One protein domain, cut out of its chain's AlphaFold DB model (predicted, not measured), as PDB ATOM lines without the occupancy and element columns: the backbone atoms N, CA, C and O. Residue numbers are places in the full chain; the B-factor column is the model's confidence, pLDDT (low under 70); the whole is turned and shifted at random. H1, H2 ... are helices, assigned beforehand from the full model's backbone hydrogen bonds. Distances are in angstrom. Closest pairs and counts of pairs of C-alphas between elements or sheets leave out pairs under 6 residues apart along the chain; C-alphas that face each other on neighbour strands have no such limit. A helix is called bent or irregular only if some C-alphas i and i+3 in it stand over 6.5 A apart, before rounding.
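What this domain is: This is residues 24 to 69 of the 221 residues of the protein "Beta-lactamase family protein" of Enterobacter cancerogenus (UniProt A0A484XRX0). A small, elongated domain has three short helices gathered toward one end and a long stretch without a named element, residues 24 to 46, that makes the other end and then runs back to the helices. H2 is the longest helix; H1 and H2 make a short helical hairpin, and the small H3 follows directly after H2. The printed part has 46 residues with three named helices in the order H1, H2, H3 and no named strand; the class is all helix, though under half of the residues, 19 of 46, are in named elements. The whole is only just compact, close to loose, with a radius of gyration of the C-alphas of 11.1 A, and the C-alphas span 32 by 18 by 13 A.

Where its parts are: H2 holds residues 55 to 63 and is 12.6 A long from first to last C-alpha, from C-alpha 55 at (-29.398, -51.876, -16.566) to C-alpha 63 at (-39.961, -46.896, -21.332). H1 holds residues 47 to 52 and measures 9.9 A, beginning with C-alpha 47 at (-36.240, -40.880, -11.119). H1 is irregular: C-alphas 48 and 51 are 8.2 A apart. H3 holds residues 65 to 68, measures 5.0 A, and ends with C-alpha 68 at (-42.098, -39.880, -14.670).

How they stand to each other: H2 and H1 only just touch, with 3 pairs of C-alphas within 8 A; their closest C-alphas are those of Gly 61 and Thr 47, 7.6 A apart. They form a helical hairpin and run opposite ways at a steep tilt of 43 degrees. H2 and H3 meet only through their link. H1 and H3 are close but not clearly touching, with the closest C-alphas, those of Thr 47 and Asn 68, 6.9 A apart. In H2 every O i to N i+4 pair is within hydrogen-bond range; in H1 0 of 2 such pairs are, beside 2 of 3 O i to N i+3 pairs, and H3 is too short for an O i to N i+4 pair.

The domain as a whole: The two C-alphas farthest apart, those of Ala 34 and Thr 52, are 32.3 A apart, and the first and last printed C-alphas, of Ala 24 and Tyr 69, are 20.8 A apart. The printed part has no cut. The links from H1 to H2, of 2 residues, and from H2 to H3, of 1 residue, are tight. The C-alphas of residues 24 to 46 lie 6 to 17 A from the mean of the C-alphas. The mean pLDDT of the printed part is 85.7, and residues 24 to 30 are under 70.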
ATOM      1  N   ALA A  24     -54.840 -53.640 -18.585       48.12
ATOM      2  CA  ALA A  24     -54.539 -52.783 -19.733       48.12
ATOM      3  C   ALA A  24     -55.244 -51.418 -19.646       48.12
ATOM      4  O   ALA A  24     -54.723 -50.434 -20.162       48.12
ATOM      5  N   MET A  25     -56.398 -51.349 -18.973       47.34
ATOM      6  CA  MET A  25     -57.141 -50.100 -18.769       47.34
ATOM      7  C   MET A  25     -56.549 -49.244 -17.640       47.34
ATOM      8  O   MET A  25     -56.539 -48.024 -17.752       47.34
ATOM      9  N   ALA A  26     -55.986 -49.868 -16.597       51.78
ATOM     10  CA  ALA A  26     -55.330 -49.154 -15.495       51.78
ATOM     11  C   ALA A  26     -53.987 -48.497 -15.894       51.78
ATOM     12  O   ALA A  26     -53.484 -47.626 -15.191       51.78
ATOM     13  N   ALA A  27     -53.393 -48.894 -17.024       58.16
ATOM     14  CA  ALA A  27     -52.047 -48.482 -17.431       58.16
ATOM     15  C   ALA A  27     -51.929 -47.047 -17.986       58.16
ATOM     16  O   ALA A  27     -50.812 -46.545 -18.131       58.16
ATOM     17  N   CYS A  28     -53.057 -46.395 -18.293       64.88
ATOM     18  CA  CYS A  28     -53.109 -45.042 -18.862       64.88
ATOM     19  C   CYS A  28     -53.776 -43.995 -17.978       64.88
ATOM     20  O   CYS A  28     -53.912 -42.852 -18.425       64.88
ATOM     21  N   GLU A  29     -54.233 -44.351 -16.775       59.97
ATOM     22  CA  GLU A  29     -54.916 -43.382 -15.921       59.97
ATOM     23  C   GLU A  29     -54.027 -42.152 -15.688       59.97
ATOM     24  O   GLU A  29     -52.868 -42.265 -15.291       59.97
ATOM     25  N   GLY A  30     -54.571 -40.970 -15.994       65.00
ATOM     26  CA  GLY A  30     -53.861 -39.696 -15.874       65.00
ATOM     27  C   GLY A  30     -52.975 -39.304 -17.062       65.00
ATOM     28  O   GLY A  30     -52.252 -38.320 -16.951       65.00
ATOM     29  N   THR A  31     -53.023 -40.022 -18.192       73.62
ATOM     30  CA  THR A  31     -52.325 -39.623 -19.431       73.62
ATOM     31  C   THR A  31     -53.306 -39.317 -20.564       73.62
ATOM     32  O   THR A  31     -54.311 -40.006 -20.718       73.62
ATOM     33  N   ASP A  32     -52.979 -38.344 -21.421       79.88
ATOM     34  CA  ASP A  32     -53.786 -37.987 -22.604       79.88
ATOM     35  C   ASP A  32     -53.562 -38.925 -23.813       79.88
ATOM     36  O   ASP A  32     -53.935 -38.614 -24.955       79.88
ATOM     37  N   LEU A  33     -52.923 -40.078 -23.587       84.12
ATOM     38  CA  LEU A  33     -52.567 -41.038 -24.628       84.12
ATOM     39  C   LEU A  33     -53.801 -41.804 -25.115       84.12
ATOM     40  O   LEU A  33     -54.522 -42.429 -24.344       84.12
ATOM     41  N   ALA A  34     -54.009 -41.817 -26.434       81.25
ATOM     42  CA  ALA A  34     -55.125 -42.536 -27.056       81.25
ATOM     43  C   ALA A  34     -54.953 -44.067 -27.046       81.25
ATOM     44  O   ALA A  34     -55.912 -44.808 -27.251       81.25
ATOM     45  N   THR A  35     -53.730 -44.565 -26.867       83.12
ATOM     46  CA  THR A  35     -53.422 -45.998 -26.801       83.12
ATOM     47  C   THR A  35     -52.368 -46.220 -25.737       83.12
ATOM     48  O   THR A  35     -51.351 -45.527 -25.723       83.12
ATOM     49  N   CYS A  36     -52.606 -47.200 -24.867       84.62
ATOM     50  CA  CYS A  36     -51.684 -47.492 -23.784       84.62
ATOM     51  C   CYS A  36     -50.400 -48.141 -24.284       84.62
ATOM     52  O   CYS A  36     -50.461 -49.179 -24.958       84.62
ATOM     53  N   PRO A  37     -49.237 -47.573 -23.923       90.38
ATOM     54  CA  PRO A  37     -47.974 -48.242 -24.146       90.38
ATOM     55  C   PRO A  37     -47.945 -49.573 -23.400       90.38
ATOM     56  O   PRO A  37     -48.369 -49.672 -22.249       90.38
ATOM     57  N   ALA A  38     -47.452 -50.607 -24.071       89.75
ATOM     58  CA  ALA A  38     -47.169 -51.899 -23.463       89.75
ATOM     59  C   ALA A  38     -45.659 -52.161 -23.547       89.75
ATOM     60  O   ALA A  38     -45.046 -51.712 -24.513       89.75
ATOM     61  N   PRO A  39     -45.049 -52.889 -22.599       91.81
ATOM     62  CA  PRO A  39     -45.673 -53.470 -21.411       91.81
ATOM     63  C   PRO A  39     -45.965 -52.417 -20.331       91.81
ATOM     64  O   PRO A  39     -45.400 -51.328 -20.343       91.81
ATOM     65  N   PHE A  40     -46.844 -52.763 -19.388       89.88
ATOM     66  CA  PHE A  40     -47.098 -51.938 -18.210       89.88
ATOM     67  C   PHE A  40     -46.195 -52.364 -17.051       89.88
ATOM     68  O   PHE A  40     -46.309 -53.484 -16.549       89.88
ATOM     69  N   ASP A  41     -45.334 -51.454 -16.595       91.69
ATOM     70  CA  ASP A  41     -44.532 -51.654 -15.391       91.69
ATOM     71  C   ASP A  41     -45.229 -51.040 -14.176       91.69
ATOM     72  O   ASP A  41     -45.362 -49.818 -14.055       91.69
ATOM     73  N   ALA A  42     -45.662 -51.898 -13.251       89.50
ATOM     74  CA  ALA A  42     -46.349 -51.465 -12.037       89.50
ATOM     75  C   ALA A  42     -45.420 -50.717 -11.065       89.50
ATOM     76  O   ALA A  42     -45.858 -49.804 -10.369       89.50
ATOM     77  N   LYS A  43     -44.138 -51.095 -11.020       91.38
ATOM     78  CA  LYS A  43     -43.131 -50.489 -10.147       91.38
ATOM     79  C   LYS A  43     -42.088 -49.773 -10.991       91.38
ATOM     80  O   LYS A  43     -41.412 -50.410 -11.793       91.38
ATOM     81  N   LEU A  44     -41.947 -48.471 -10.768       93.12
ATOM     82  CA  LEU A  44     -40.956 -47.642 -11.444       93.12
ATOM     83  C   LEU A  44     -39.741 -47.412 -10.534       93.12
ATOM     84  O   LEU A  44     -39.905 -47.317  -9.313       93.12
ATOM     85  N   PRO A  45     -38.522 -47.355 -11.095       95.00
ATOM     86  CA  PRO A  45     -37.344 -46.943 -10.344       95.00
ATOM     87  C   PRO A  45     -37.424 -45.451  -9.990       95.00
ATOM     88  O   PRO A  45     -38.056 -44.668 -10.697       95.00
ATOM     89  N   ASP A  46     -36.757 -45.045  -8.908       94.19
ATOM     90  CA  ASP A  46     -36.736 -43.644  -8.473       94.19
ATOM     91  C   ASP A  46     -36.005 -42.758  -9.494       94.19
ATOM     92  O   ASP A  46     -34.796 -42.896  -9.705       94.19
ATOM     93  N   THR A  47     -36.728 -41.814 -10.094       92.44
ATOM     94  CA  THR A  47     -36.240 -40.880 -11.119       92.44
ATOM     95  C   THR A  47     -35.125 -39.966 -10.630       92.44
ATOM     96  O   THR A  47     -34.273 -39.575 -11.430       92.44
ATOM     97  N   HIS A  48     -35.054 -39.673  -9.327       92.88
ATOM     98  CA  HIS A  48     -33.958 -38.881  -8.760       92.88
ATOM     99  C   HIS A  48     -32.604 -39.604  -8.846       92.88
ATOM    100  O   HIS A  48     -31.557 -38.959  -8.840       92.88
ATOM    101  N   SER A  49     -32.613 -40.931  -9.014       94.44
ATOM    102  CA  SER A  49     -31.415 -41.768  -9.167       94.44
ATOM    103  C   SER A  49     -31.123 -42.189 -10.615       94.44
ATOM    104  O   SER A  49     -30.277 -43.050 -10.848       94.44
ATOM    105  N   MET A  50     -31.763 -41.571 -11.621       93.31
ATOM    106  CA  MET A  50     -31.671 -42.001 -13.029       93.31
ATOM    107  C   MET A  50     -30.238 -42.207 -13.546       93.31
ATOM    108  O   MET A  50     -29.976 -43.104 -14.352       93.31
ATOM    109  N   LEU A  51     -29.289 -41.374 -13.110       92.88
ATOM    110  CA  LEU A  51     -27.902 -41.449 -13.578       92.88
ATOM    111  C   LEU A  51     -27.155 -42.685 -13.057       92.88
ATOM    112  O   LEU A  51     -26.185 -43.114 -13.684       92.88
ATOM    113  N   THR A  52     -27.623 -43.280 -11.961       95.94
ATOM    114  CA  THR A  52     -27.007 -44.433 -11.292       95.94
ATOM    115  C   THR A  52     -27.843 -45.709 -11.391       95.94
ATOM    116  O   THR A  52     -27.445 -46.736 -10.846       95.94
ATOM    117  N   TRP A  53     -28.959 -45.679 -12.126       95.75
ATOM    118  CA  TRP A  53     -29.790 -46.852 -12.385       95.75
ATOM    119  C   TRP A  53     -29.003 -48.035 -12.944       95.75
ATOM    120  O   TRP A  53     -28.172 -47.884 -13.852       95.75
ATOM    121  N   SER A  54     -29.350 -49.226 -12.446       96.69
ATOM    122  CA  SER A  54     -28.915 -50.498 -13.018       96.69
ATOM    123  C   SER A  54     -29.444 -50.666 -14.449       96.69
ATOM    124  O   SER A  54     -30.333 -49.939 -14.898       96.69
ATOM    125  N   GLN A  55     -28.926 -51.642 -15.198       94.56
ATOM    126  CA  GLN A  55     -29.398 -51.876 -16.566       94.56
ATOM    127  C   GLN A  55     -30.883 -52.275 -16.613       94.56
ATOM    128  O   GLN A  55     -31.599 -51.817 -17.501       94.56
ATOM    129  N   SER A  56     -31.362 -53.074 -15.655       94.94
ATOM    130  CA  SER A  56     -32.780 -53.436 -15.549       94.94
ATOM    131  C   SER A  56     -33.651 -52.233 -15.194       94.94
ATOM    132  O   SER A  56     -34.706 -52.046 -15.798       94.94
ATOM    133  N   ASP A  57     -33.184 -51.370 -14.289       96.50
ATOM    134  CA  ASP A  57     -33.915 -50.148 -13.936       96.50
ATOM    135  C   ASP A  57     -33.986 -49.191 -15.125       96.50
ATOM    136  O   ASP A  57     -35.029 -48.600 -15.377       96.50
ATOM    137  N   ARG A  58     -32.916 -49.080 -15.924       95.62
ATOM    138  CA  ARG A  58     -32.923 -48.279 -17.157       95.62
ATOM    139  C   ARG A  58     -33.971 -48.756 -18.150       95.62
ATOM    140  O   ARG A  58     -34.617 -47.919 -18.767       95.62
ATOM    141  N   VAL A  59     -34.150 -50.069 -18.303       95.88
ATOM    142  CA  VAL A  59     -35.172 -50.618 -19.203       95.88
ATOM    143  C   VAL A  59     -36.566 -50.168 -18.779       95.88
ATOM    144  O   VAL A  59     -37.309 -49.638 -19.603       95.88
ATOM    145  N   VAL A  60     -36.893 -50.328 -17.496       95.75
ATOM    146  CA  VAL A  60     -38.200 -49.946 -16.946       95.75
ATOM    147  C   VAL A  60     -38.374 -48.429 -16.953       95.75
ATOM    148  O   VAL A  60     -39.359 -47.914 -17.474       95.75
ATOM    149  N   GLY A  61     -37.410 -47.685 -16.419       95.25
ATOM    150  CA  GLY A  61     -37.494 -46.237 -16.294       95.25
ATOM    151  C   GLY A  61     -37.606 -45.529 -17.645       95.25
ATOM    152  O   GLY A  61     -38.469 -44.676 -17.812       95.25
ATOM    153  N   PHE A  62     -36.800 -45.914 -18.640       95.19
ATOM    154  CA  PHE A  62     -36.782 -45.240 -19.947       95.19
ATOM    155  C   PHE A  62     -38.018 -45.497 -20.802       95.19
ATOM    156  O   PHE A  62     -38.371 -44.625 -21.600       95.19
ATOM    157  N   ARG A  63     -38.688 -46.645 -20.642       94.81
ATOM    158  CA  ARG A  63     -39.961 -46.896 -21.332       94.81
ATOM    159  C   ARG A  63     -41.184 -46.309 -20.630       94.81
ATOM    160  O   ARG A  63     -42.253 -46.243 -21.221       94.81
ATOM    161  N   ASN A  64     -41.009 -45.832 -19.396       93.19
ATOM    162  CA  ASN A  64     -42.040 -45.171 -18.594       93.19
ATOM    163  C   ASN A  64     -41.749 -43.678 -18.363       93.19
ATOM    164  O   ASN A  64     -42.360 -43.060 -17.499       93.19
ATOM    165  N   ASP A  65     -40.848 -43.074 -19.144       90.44
ATOM    166  CA  ASP A  65     -40.457 -41.661 -19.007       90.44
ATOM    167  C   ASP A  65     -41.670 -40.709 -19.068       90.44
ATOM    168  O   ASP A  65     -41.746 -39.739 -18.320       90.44
ATOM    169  N   TYR A  66     -42.680 -41.061 -19.872       89.25
ATOM    170  CA  TYR A  66     -43.954 -40.338 -20.004       89.25
ATOM    171  C   TYR A  66     -44.831 -40.344 -18.736       89.25
ATOM    172  O   TYR A  66     -45.787 -39.582 -18.654       89.25
ATOM    173  N   ARG A  67     -44.537 -41.220 -17.765       88.69
ATOM    174  CA  ARG A  67     -45.194 -41.289 -16.445       88.69
ATOM    175  C   ARG A  67     -44.350 -40.647 -15.345       88.69
ATOM    176  O   ARG A  67     -44.858 -40.392 -14.260       88.69
ATOM    177  N   ASN A  68     -43.066 -40.425 -15.618       84.38
ATOM    178  CA  ASN A  68     -42.098 -39.880 -14.670       84.38
ATOM    179  C   ASN A  68     -42.101 -38.344 -14.648       84.38
ATOM    180  O   ASN A  68     -41.721 -37.745 -13.645       84.38
ATOM    181  N   TYR A  69     -42.521 -37.713 -15.746       83.00
ATOM    182  CA  TYR A  69     -42.515 -36.265 -15.921       83.00
ATOM    183  C   TYR A  69     -43.820 -35.800 -16.560       83.00
ATOM    184  O   TYR A  69     -44.366 -36.479 -17.429       83.00
TER     185      TYR A  69